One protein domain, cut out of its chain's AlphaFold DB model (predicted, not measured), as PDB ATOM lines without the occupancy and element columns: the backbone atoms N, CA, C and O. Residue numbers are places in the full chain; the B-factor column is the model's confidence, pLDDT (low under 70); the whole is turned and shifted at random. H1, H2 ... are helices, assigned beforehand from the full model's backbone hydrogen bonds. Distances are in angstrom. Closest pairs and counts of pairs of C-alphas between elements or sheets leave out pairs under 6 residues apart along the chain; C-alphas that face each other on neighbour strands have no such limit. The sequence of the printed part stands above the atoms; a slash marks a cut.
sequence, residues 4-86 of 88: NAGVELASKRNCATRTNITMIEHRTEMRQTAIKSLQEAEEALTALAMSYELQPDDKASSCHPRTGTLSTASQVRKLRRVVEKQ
ATOM      1  N   ASN A   4     -60.280  47.156  44.583       60.34
ATOM      2  CA  ASN A   4     -59.442  46.076  45.130       60.34
ATOM      3  C   ASN A   4     -58.271  45.657  44.222       60.34
ATOM      4  O   ASN A   4     -57.190  45.354  44.724       60.34
ATOM      5  N   ALA A   5     -58.437  45.694  42.896       61.00
ATOM      6  CA  ALA A   5     -57.387  45.260  41.969       61.00
ATOM      7  C   ALA A   5     -56.148  46.181  42.002       61.00
ATOM      8  O   ALA A   5     -55.013  45.712  41.905       61.00
ATOM      9  N   GLY A   6     -56.351  47.492  42.184       60.84
ATOM     10  CA  GLY A   6     -55.261  48.472  42.253       60.84
ATOM     11  C   GLY A   6     -54.402  48.339  43.516       60.84
ATOM     12  O   GLY A   6     -53.179  48.475  43.446       60.84
ATOM     13  N   VAL A   7     -55.028  48.009  44.650       63.66
ATOM     14  CA  VAL A   7     -54.350  47.821  45.945       63.66
ATOM     15  C   VAL A   7     -53.522  46.533  45.945       63.66
ATOM     16  O   VAL A   7     -52.374  46.528  46.393       63.66
ATOM     17  N   GLU A   8     -54.049  45.455  45.364       62.81
ATOM     18  CA  GLU A   8     -53.350  44.171  45.281       62.81
ATOM     19  C   GLU A   8     -52.111  44.237  44.364       62.81
ATOM     20  O   GLU A   8     -51.039  43.737  44.712       62.81
ATOM     21  N   LEU A   9     -52.211  44.936  43.226       62.41
ATOM     22  CA  LEU A   9     -51.083  45.185  42.318       62.41
ATOM     23  C   LEU A   9     -50.001  46.083  42.937       62.41
ATOM     24  O   LEU A   9     -48.822  45.922  42.622       62.41
ATOM     25  N   ALA A  10     -50.369  47.051  43.778       63.19
ATOM     26  CA  ALA A  10     -49.409  47.898  44.491       63.19
ATOM     27  C   ALA A  10     -48.689  47.124  45.612       63.19
ATOM     28  O   ALA A  10     -47.469  47.221  45.744       63.19
ATOM     29  N   SER A  11     -49.419  46.288  46.357       72.50
ATOM     30  CA  SER A  11     -48.859  45.431  47.410       72.50
ATOM     31  C   SER A  11     -47.865  44.399  46.855       72.50
ATOM     32  O   SER A  11     -46.743  44.279  47.352       72.50
ATOM     33  N   LYS A  12     -48.215  43.727  45.747       66.62
ATOM     34  CA  LYS A  12     -47.319  42.779  45.056       66.62
ATOM     35  C   LYS A  12     -46.037  43.449  44.549       66.62
ATOM     36  O   LYS A  12     -44.956  42.882  44.696       66.62
ATOM     37  N   ARG A  13     -46.139  44.670  44.008       62.81
ATOM     38  CA  ARG A  13     -44.977  45.461  43.569       62.81
ATOM     39  C   ARG A  13     -44.059  45.828  44.736       62.81
ATOM     40  O   ARG A  13     -42.855  45.633  44.628       62.81
ATOM     41  N   ASN A  14     -44.608  46.268  45.868       68.94
ATOM     42  CA  ASN A  14     -43.807  46.592  47.053       68.94
ATOM     43  C   ASN A  14     -43.089  45.367  47.641       68.94
ATOM     44  O   ASN A  14     -41.938  45.479  48.061       68.94
ATOM     45  N   CYS A  15     -43.734  44.196  47.645       62.31
ATOM     46  CA  CYS A  15     -43.114  42.950  48.095       62.31
ATOM     47  C   CYS A  15     -41.939  42.544  47.189       62.31
ATOM     48  O   CYS A  15     -40.836  42.329  47.686       62.31
ATOM     49  N   ALA A  16     -42.139  42.547  45.866       64.12
ATOM     50  CA  ALA A  16     -41.098  42.195  44.901       64.12
ATOM     51  C   ALA A  16     -39.884  43.141  44.964       64.12
ATOM     52  O   ALA A  16     -38.743  42.681  44.960       64.12
ATOM     53  N   THR A  17     -40.116  44.454  45.080       67.50
ATOM     54  CA  THR A  17     -39.041  45.449  45.217       67.50
ATOM     55  C   THR A  17     -38.242  45.240  46.502       67.50
ATOM     56  O   THR A  17     -37.015  45.292  46.480       67.50
ATOM     57  N   ARG A  18     -38.918  44.942  47.619       67.06
ATOM     58  CA  ARG A  18     -38.263  44.690  48.908       67.06
ATOM     59  C   ARG A  18     -37.412  43.420  48.877       67.06
ATOM     60  O   ARG A  18     -36.273  43.458  49.326       67.06
ATOM     61  N   THR A  19     -37.917  42.333  48.293       71.12
ATOM     62  CA  THR A  19     -37.145  41.092  48.118       71.12
ATOM     63  C   THR A  19     -35.910  41.310  47.238       71.12
ATOM     64  O   THR A  19     -34.833  40.799  47.543       71.12
ATOM     65  N   ASN A  20     -36.027  42.112  46.177       69.88
ATOM     66  CA  ASN A  20     -34.910  42.405  45.280       69.88
ATOM     67  C   ASN A  20     -33.792  43.200  45.986       69.88
ATOM     68  O   ASN A  20     -32.627  42.816  45.904       69.88
ATOM     69  N   ILE A  21     -34.152  44.228  46.767       72.81
ATOM     70  CA  ILE A  21     -33.198  45.005  47.580       72.81
ATOM     71  C   ILE A  21     -32.450  44.093  48.562       72.81
ATOM     72  O   ILE A  21     -31.221  44.092  48.573       72.81
ATOM     73  N   THR A  22     -33.168  43.228  49.288       78.12
ATOM     74  CA  THR A  22     -32.539  42.306  50.251       78.12
ATOM     75  C   THR A  22     -31.585  41.304  49.590       78.12
ATOM     76  O   THR A  22     -30.577  40.918  50.176       78.12
ATOM     77  N   MET A  23     -31.855  40.895  48.344       81.50
ATOM     78  CA  MET A  23     -30.946  40.019  47.596       81.50
ATOM     79  C   MET A  23     -29.671  40.739  47.145       81.50
ATOM     80  O   MET A  23     -28.594  40.138  47.157       81.50
ATOM     81  N   ILE A  24     -29.778  42.005  46.736       83.31
ATOM     82  CA  ILE A  24     -28.625  42.825  46.338       83.31
ATOM     83  C   ILE A  24     -27.713  43.083  47.547       83.31
ATOM     84  O   ILE A  24     -26.492  42.953  47.429       83.31
ATOM     85  N   GLU A  25     -28.297  43.381  48.709       84.94
ATOM     86  CA  GLU A  25     -27.576  43.559  49.976       84.94
ATOM     87  C   GLU A  25     -26.830  42.279  50.372       84.94
ATOM     88  O   GLU A  25     -25.606  42.299  50.494       84.94
ATOM     89  N   HIS A  26     -27.522  41.137  50.421       87.88
ATOM     90  CA  HIS A  26     -26.905  39.849  50.753       87.88
ATOM     91  C   HIS A  26     -25.771  39.466  49.784       87.88
ATOM     92  O   HIS A  26     -24.707  38.994  50.187       87.88
ATOM     93  N   ARG A  27     -25.946  39.704  48.475       87.12
ATOM     94  CA  ARG A  27     -24.886  39.460  47.480       87.12
ATOM     95  C   ARG A  27     -23.679  40.375  47.699       87.12
ATOM     96  O   ARG A  27     -22.543  39.950  47.482       87.12
ATOM     97  N   THR A  28     -23.914  41.609  48.137       90.25
ATOM     98  CA  THR A  28     -22.857  42.570  48.474       90.25
ATOM     99  C   THR A  28     -22.087  42.131  49.719       90.25
ATOM    100  O   THR A  28     -20.856  42.122  49.685       90.25
ATOM    101  N   GLU A  29     -22.779  41.690  50.768       91.62
ATOM    102  CA  GLU A  29     -22.177  41.160  52.001       91.62
ATOM    103  C   GLU A  29     -21.326  39.913  51.740       91.62
ATOM    104  O   GLU A  29     -20.171  39.835  52.169       91.62
ATOM    105  N   MET A  30     -21.849  38.961  50.960       92.38
ATOM    106  CA  MET A  30     -21.111  37.757  50.568       92.38
ATOM    107  C   MET A  30     -19.851  38.101  49.772       92.38
ATOM    108  O   MET A  30     -18.787  37.522  49.993       92.38
ATOM    109  N   ARG A  31     -19.944  39.082  48.868       92.56
ATOM    110  CA  ARG A  31     -18.791  39.557  48.099       92.56
ATOM    111  C   ARG A  31     -17.747  40.217  48.998       92.56
ATOM    112  O   ARG A  31     -16.564  39.936  48.838       92.56
ATOM    113  N   GLN A  32     -18.155  41.075  49.931       94.69
ATOM    114  CA  GLN A  32     -17.232  41.708  50.878       94.69
ATOM    115  C   GLN A  32     -16.542  40.672  51.771       94.69
ATOM    116  O   GLN A  32     -15.323  40.724  51.935       94.69
ATOM    117  N   THR A  33     -17.300  39.691  52.264       95.94
ATOM    118  CA  THR A  33     -16.767  38.559  53.035       95.94
ATOM    119  C   THR A  33     -15.717  37.796  52.228       95.94
ATOM    120  O   THR A  33     -14.603  37.601  52.705       95.94
ATOM    121  N   ALA A  34     -16.014  37.452  50.970       95.88
ATOM    122  CA  ALA A  34     -15.066  36.763  50.096       95.88
ATOM    123  C   ALA A  34     -13.787  37.582  49.844       95.88
ATOM    124  O   ALA A  34     -12.689  37.031  49.885       95.88
ATOM    125  N   ILE A  35     -13.903  38.896  49.612       97.12
ATOM    126  CA  ILE A  35     -12.741  39.783  49.423       97.12
ATOM    127  C   ILE A  35     -11.853  39.776  50.669       97.12
ATOM    128  O   ILE A  35     -10.639  39.618  50.542       97.12
ATOM    129  N   LYS A  36     -12.456  39.901  51.858       97.62
ATOM    130  CA  LYS A  36     -11.730  39.892  53.129       97.62
ATOM    131  C   LYS A  36     -11.010  38.561  53.356       97.62
ATOM    132  O   LYS A  36      -9.810  38.565  53.605       97.62
ATOM    133  N   SER A  37     -11.695  37.431  53.180       97.88
ATOM    134  CA  SER A  37     -11.077  36.107  53.339       97.88
ATOM    135  C   SER A  37      -9.927  35.870  52.355       97.88
ATOM    136  O   SER A  37      -8.915  35.275  52.713       97.88
ATOM    137  N   LEU A  38     -10.045  36.356  51.114       97.94
ATOM    138  CA  LEU A  38      -8.959  36.263  50.134       97.94
ATOM    139  C   LEU A  38      -7.762  37.146  50.506       97.94
ATOM    140  O   LEU A  38      -6.627  36.767  50.233       97.94
ATOM    141  N   GLN A  39      -7.997  38.305  51.123       98.12
ATOM    142  CA  GLN A  39      -6.921  39.155  51.623       98.12
ATOM    143  C   GLN A  39      -6.182  38.489  52.792       98.12
ATOM    144  O   GLN A  39      -4.958  38.402  52.761       98.12
ATOM    145  N   GLU A  40      -6.913  37.950  53.769       98.19
ATOM    146  CA  GLU A  40      -6.326  37.220  54.902       98.19
ATOM    147  C   GLU A  40      -5.509  36.006  54.427       98.19
ATOM    148  O   GLU A  40      -4.404  35.758  54.911       98.19
ATOM    149  N   ALA A  41      -5.998  35.282  53.414       97.88
ATOM    150  CA  ALA A  41      -5.266  34.176  52.803       97.88
ATOM    151  C   ALA A  41      -3.989  34.634  52.066       97.88
ATOM    152  O   ALA A  41      -2.958  33.968  52.165       97.88
ATOM    153  N   GLU A  42      -4.029  35.759  51.338       97.75
ATOM    154  CA  GLU A  42      -2.854  36.356  50.677       97.75
ATOM    155  C   GLU A  42      -1.757  36.688  51.704       97.75
ATOM    156  O   GLU A  42      -0.586  36.350  51.499       97.75
ATOM    157  N   GLU A  43      -2.139  37.301  52.826       97.19
ATOM    158  CA  GLU A  43      -1.235  37.673  53.919       97.19
ATOM    159  C   GLU A  43      -0.639  36.437  54.608       97.19
ATOM    160  O   GLU A  43       0.584  36.338  54.746       97.19
ATOM    161  N   ALA A  44      -1.470  35.448  54.954       97.62
ATOM    162  CA  ALA A  44      -1.026  34.213  55.601       97.62
ATOM    163  C   ALA A  44      -0.059  33.401  54.722       97.62
ATOM    164  O   ALA A  44       0.980  32.939  55.198       97.62
ATOM    165  N   LEU A  45      -0.354  33.263  53.424       96.88
ATOM    166  CA  LEU A  45       0.532  32.578  52.478       96.88
ATOM    167  C   LEU A  45       1.854  33.327  52.300       96.88
ATOM    168  O   LEU A  45       2.906  32.704  52.191       96.88
ATOM    169  N   THR A  46       1.823  34.660  52.295       95.88
ATOM    170  CA  THR A  46       3.044  35.468  52.204       95.88
ATOM    171  C   THR A  46       3.909  35.292  53.450       95.88
ATOM    172  O   THR A  46       5.112  35.068  53.320       95.88
ATOM    173  N   ALA A  47       3.313  35.319  54.643       95.75
ATOM    174  CA  ALA A  47       4.022  35.077  55.898       95.75
ATOM    175  C   ALA A  47       4.640  33.669  55.941       95.75
ATOM    176  O   ALA A  47       5.828  33.532  56.228       95.75
ATOM    177  N   LEU A  48       3.875  32.641  55.557       94.56
ATOM    178  CA  LEU A  48       4.366  31.265  55.441       94.56
ATOM    179  C   LEU A  48       5.500  31.146  54.415       94.56
ATOM    180  O   LEU A  48       6.478  30.439  54.630       94.56
ATOM    181  N   ALA A  49       5.406  31.851  53.290       92.94
ATOM    182  CA  ALA A  49       6.485  31.858  52.314       92.94
ATOM    183  C   ALA A  49       7.771  32.472  52.887       92.94
ATOM    184  O   ALA A  49       8.865  32.004  52.578       92.94
ATOM    185  N   MET A  50       7.652  33.525  53.700       89.94
ATOM    186  CA  MET A  50       8.801  34.175  54.334       89.94
ATOM    187  C   MET A  50       9.398  33.356  55.484       89.94
ATOM    188  O   MET A  50      10.564  33.566  55.798       89.94
ATOM    189  N   SER A  51       8.653  32.418  56.078       92.25
ATOM    190  CA  SER A  51       9.187  31.537  57.123       92.25
ATOM    191  C   SER A  51      10.057  30.400  56.587       92.25
ATOM    192  O   SER A  51      10.729  29.742  57.375       92.25
ATOM    193  N   TYR A  52      10.048  30.125  55.277       90.00
ATOM    194  CA  TYR A  52      10.992  29.165  54.708       90.00
ATOM    195  C   TYR A  52      12.393  29.779  54.660       90.00
ATOM    196  O   TYR A  52      12.642  30.713  53.890       90.00
ATOM    197  N   GLU A  53      13.298  29.226  55.463       80.50
ATOM    198  CA  GLU A  53      14.714  29.576  55.452       80.50
ATOM    199  C   GLU A  53      15.317  29.305  54.072       80.50
ATOM    200  O   GLU A  53      15.097  28.258  53.466       80.50
ATOM    201  N   LEU A  54      16.080  30.271  53.571       74.06
ATOM    202  CA  LEU A  54      16.939  30.098  52.410       74.06
ATOM    203  C   LEU A  54      18.354  30.376  52.860       74.06
ATOM    204  O   LEU A  54      18.614  31.416  53.473       74.06
ATOM    205  N   GLN A  55      19.258  29.451  52.549       74.25
ATOM    206  CA  GLN A  55      20.670  29.737  52.713       74.25
ATOM    207  C   GLN A  55      21.017  30.954  51.841       74.25
ATOM    208  O   GLN A  55      20.474  31.090  50.743       74.25
ATOM    209  N   PRO A  56      21.891  31.854  52.310       65.19
ATOM    210  CA  PRO A  56      22.213  33.096  51.606       65.19
ATOM    211  C   PRO A  56      22.745  32.880  50.177       65.19
ATOM    212  O   PRO A  56      22.571  33.762  49.337       65.19
ATOM    213  N   ASP A  57      23.305  31.701  49.885       69.50
ATOM    214  CA  ASP A  57      23.780  31.306  48.552       69.50
ATOM    215  C   ASP A  57      22.806  30.395  47.780       69.50
ATOM    216  O   ASP A  57      22.962  30.200  46.570       69.50
ATOM    217  N   ASP A  58      21.761  29.875  48.434       67.56
ATOM    218  CA  ASP A  58      20.741  29.072  47.768       67.56
ATOM    219  C   ASP A  58      19.735  29.980  47.068       67.56
ATOM    220  O   ASP A  58      18.898  30.662  47.669       67.56
ATOM    221  N   LYS A  59      19.756  29.938  45.736       67.50
ATOM    222  CA  LYS A  59      18.627  30.444  44.961       67.50
ATOM    223  C   LYS A  59      17.435  29.541  45.240       67.50
ATOM    224  O   LYS A  59      17.520  28.332  45.043       67.50
ATOM    225  N   ALA A  60      16.311  30.137  45.636       67.94
ATOM    226  CA  ALA A  60      15.053  29.414  45.761       67.94
ATOM    227  C   ALA A  60      14.740  28.737  44.422       67.94
ATOM    228  O   ALA A  60      14.370  29.394  43.446       67.94
ATOM    229  N   SER A  61      14.947  27.423  44.363       75.75
ATOM    230  CA  SER A  61      14.656  26.638  43.173       75.75
ATOM    231  C   SER A  61      13.152  26.682  42.884       75.75
ATOM    232  O   SER A  61      12.331  27.015  43.746       75.75
ATOM    233  N   SER A  62      12.757  26.342  41.658       75.94
ATOM    234  CA  SER A  62      11.337  26.242  41.293       75.94
ATOM    235  C   SER A  62      10.574  25.244  42.174       75.94
ATOM    236  O   SER A  62       9.385  25.435  42.415       75.94
ATOM    237  N   CYS A  63      11.265  24.223  42.687       82.75
ATOM    238  CA  CYS A  63      10.722  23.218  43.599       82.75
ATOM    239  C   CYS A  63      10.755  23.647  45.076       82.75
ATOM    240  O   CYS A  63      10.254  22.918  45.929       82.75
ATOM    241  N   HIS A  64      11.351  24.798  45.401       86.38
ATOM    242  CA  HIS A  64      11.444  25.261  46.778       86.38
ATOM    243  C   HIS A  64      10.051  25.632  47.316       86.38
ATOM    244  O   HIS A  64       9.313  26.359  46.635       86.38
ATOM    245  N   PRO A  65       9.691  25.229  48.550       88.88
ATOM    246  CA  PRO A  65       8.386  25.530  49.139       88.88
ATOM    247  C   PRO A  65       8.041  27.024  49.114       88.88
ATOM    248  O   PRO A  65       6.927  27.387  48.752       88.88
ATOM    249  N   ARG A  66       9.020  27.908  49.363       91.31
ATOM    250  CA  ARG A  66       8.854  29.370  49.214       91.31
ATOM    251  C   ARG A  66       8.309  29.770  47.846       91.31
ATOM    252  O   ARG A  66       7.399  30.591  47.775       91.31
ATOM    253  N   THR A  67       8.854  29.207  46.771       90.31
ATOM    254  CA  THR A  67       8.456  29.534  45.397       90.31
ATOM    255  C   THR A  67       7.022  29.080  45.129       90.31
ATOM    256  O   THR A  67       6.220  29.855  44.606       90.31
ATOM    257  N   GLY A  68       6.675  27.860  45.551       91.94
ATOM    258  CA  GLY A  68       5.312  27.332  45.455       91.94
ATOM    259  C   GLY A  68       4.306  28.179  46.236       91.94
ATOM    260  O   GLY A  68       3.292  28.606  45.687       91.94
ATOM    261  N   THR A  69       4.623  28.515  47.485       93.69
ATOM    262  CA  THR A  69       3.744  29.300  48.361       93.69
ATOM    263  C   THR A  69       3.560  30.736  47.860       93.69
ATOM    264  O   THR A  69       2.433  31.233  47.843       93.69
ATOM    265  N   LEU A  70       4.615  31.390  47.353       93.81
ATOM    266  CA  LEU A  70       4.499  32.706  46.704       93.81
ATOM    267  C   LEU A  70       3.660  32.657  45.421       93.81
ATOM    268  O   LEU A  70       2.893  33.584  45.148       93.81
ATOM    269  N   SER A  71       3.780  31.582  44.636       94.88
ATOM    270  CA  SER A  71       2.936  31.374  43.456       94.88
ATOM    271  C   SER A  71       1.460  31.293  43.850       94.88
ATOM    272  O   SER A  71       0.626  31.988  43.261       94.88
ATOM    273  N   THR A  72       1.135  30.536  44.899       95.75
ATOM    274  CA  THR A  72      -0.229  30.444  45.434       95.75
ATOM    275  C   THR A  72      -0.726  31.793  45.957       95.75
ATOM    276  O   THR A  72      -1.825  32.209  45.594       95.75
ATOM    277  N   ALA A  73       0.088  32.540  46.713       97.06
ATOM    278  CA  ALA A  73      -0.272  33.883  47.186       97.06
ATOM    279  C   ALA A  73      -0.601  34.831  46.012       97.06
ATOM    280  O   ALA A  73      -1.594  35.559  46.033       97.06
ATOM    281  N   SER A  74       0.180  34.761  44.927       97.31
ATOM    282  CA  SER A  74      -0.065  35.517  43.692       97.31
ATOM    283  C   SER A  74      -1.383  35.126  43.009       97.31
ATOM    284  O   SER A  74      -2.110  35.994  42.516       97.31
ATOM    285  N   GLN A  75      -1.732  33.837  42.994       97.62
ATOM    286  CA  GLN A  75      -3.014  33.364  42.460       97.62
ATOM    287  C   GLN A  75      -4.197  33.860  43.300       97.62
ATOM    288  O   GLN A  75      -5.165  34.373  42.735       97.62
ATOM    289  N   VAL A  76      -4.093  33.808  44.631       97.94
ATOM    290  CA  VAL A  76      -5.109  34.344  45.554       97.94
ATOM    291  C   VAL A  76      -5.304  35.846  45.335       97.94
ATOM    292  O   VAL A  76      -6.435  36.307  45.171       97.94
ATOM    293  N   ARG A  77      -4.213  36.609  45.197       97.50
ATOM    294  CA  ARG A  77      -4.262  38.042  44.869       97.50
ATOM    295  C   ARG A  77      -4.988  38.319  43.550       97.50
ATOM    296  O   ARG A  77      -5.753  39.279  43.444       97.50
ATOM    297  N   LYS A  78      -4.747  37.501  42.519       97.44
ATOM    298  CA  LYS A  78      -5.450  37.617  41.228       97.44
ATOM    299  C   LYS A  78      -6.944  37.351  41.396       97.44
ATOM    300  O   LYS A  78      -7.741  38.131  40.882       97.44
ATOM    301  N   LEU A  79      -7.315  36.309  42.140       96.50
ATOM    302  CA  LEU A  79      -8.711  35.976  42.413       96.50
ATOM    303  C   LEU A  79      -9.421  37.105  43.172       96.50
ATOM    304  O   LEU A  79     -10.489  37.540  42.745       96.50
ATOM    305  N   ARG A  80      -8.793  37.658  44.218       96.81
ATOM    306  CA  ARG A  80      -9.321  38.812  44.963       96.81
ATOM    307  C   ARG A  80      -9.646  39.981  44.039       96.81
ATOM    308  O   ARG A  80     -10.763  40.488  44.061       96.81
ATOM    309  N   ARG A  81      -8.718  40.339  43.144       96.06
ATOM    310  CA  ARG A  81      -8.925  41.407  42.149       96.06
ATOM    311  C   ARG A  81     -10.073  41.117  41.180       96.06
ATOM    312  O   ARG A  81     -10.722  42.052  40.720       96.06
ATOM    313  N   VAL A  82     -10.315  39.854  40.825       95.62
ATOM    314  CA  VAL A  82     -11.462  39.471  39.981       95.62
ATOM    315  C   VAL A  82     -12.772  39.689  40.738       95.62
ATOM    316  O   VAL A  82     -13.682  40.315  40.198       95.62
ATOM    317  N   VAL A  83     -12.846  39.248  41.995       93.44
ATOM    318  CA  VAL A  83     -14.029  39.428  42.853       93.44
ATOM    319  C   VAL A  83     -14.294  40.916  43.132       93.44
ATOM    320  O   VAL A  83     -15.433  41.372  43.050       93.44
ATOM    321  N   GLU A  84     -13.248  41.711  43.363       92.38
ATOM    322  CA  GLU A  84     -13.336  43.173  43.498       92.38
ATOM    323  C   GLU A  84     -13.883  43.849  42.233       92.38
ATOM    324  O   GLU A  84     -14.648  44.808  42.324       92.38
ATOM    325  N   LYS A  85     -13.529  43.358  41.043       90.94
ATOM    326  CA  LYS A  85     -13.987  43.943  39.774       90.94
ATOM    327  C   LYS A  85     -15.395  43.525  39.372       90.94
ATOM    328  O   LYS A  85     -16.009  44.233  38.574       90.94
ATOM    329  N   GLN A  86     -15.914  42.415  39.895       84.06
ATOM    330  CA  GLN A  86     -17.311  42.055  39.675       84.06
ATOM    331  C   GLN A  86     -18.210  43.104  40.335       84.06
ATOM    332  O   GLN A  86     -18.288  43.194  41.562       84.06
TER     333      GLN A  86
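AT A GLANCE: This is residues 4 to 86 of the 88 residues of an uncharacterized protein of Salmonella enterica subsp. enterica serovar Ohio (UniProt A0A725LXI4). A long helical hairpin with unequal arms: the long straight helix H1 makes the length, and the shorter H2 folds back beside its second half after a looped turn. Residues 4 to 30, in H1, stick out beyond the hairpin. The printed part has 83 residues with two named helices, H1 then H2, and no named strand; its class is all helix. It is extended, a rod, with a radius of gyration of the C-alphas of 23.4 A and spans of 84 by 16 by 14 A.

HOW THE PARTS SIT: H1, residues 4 to 51, touches H2, residues 65 to 85, with its residues 31 to 50 alone. The closest C-alphas, of Ala 49 and Arg 66, are 4.6 A apart. The two form a helical hairpin, running opposite ways at a shallow tilt of 21 degrees. In H1 and H2 every O i to N i+4 pair is within hydrogen-bond range.

IN THESE COORDINATES: H1 begins at C-alpha 4, (-59.442, 46.076, 45.130), and is 71.2 A long from first to last C-alpha. H2 is 30.5 A long and ends at C-alpha 85, (-13.987, 43.943, 39.774).

THE WHOLE: The two C-alphas farthest apart, of Asn 4 and Asp 57, are 84.6 A apart. The printed part has no cut, and H1 to H2 is a long link of 13 residues. Model confidence is under 70 at residues 4 to 10, 12 to 18, 20 and 56 to 60.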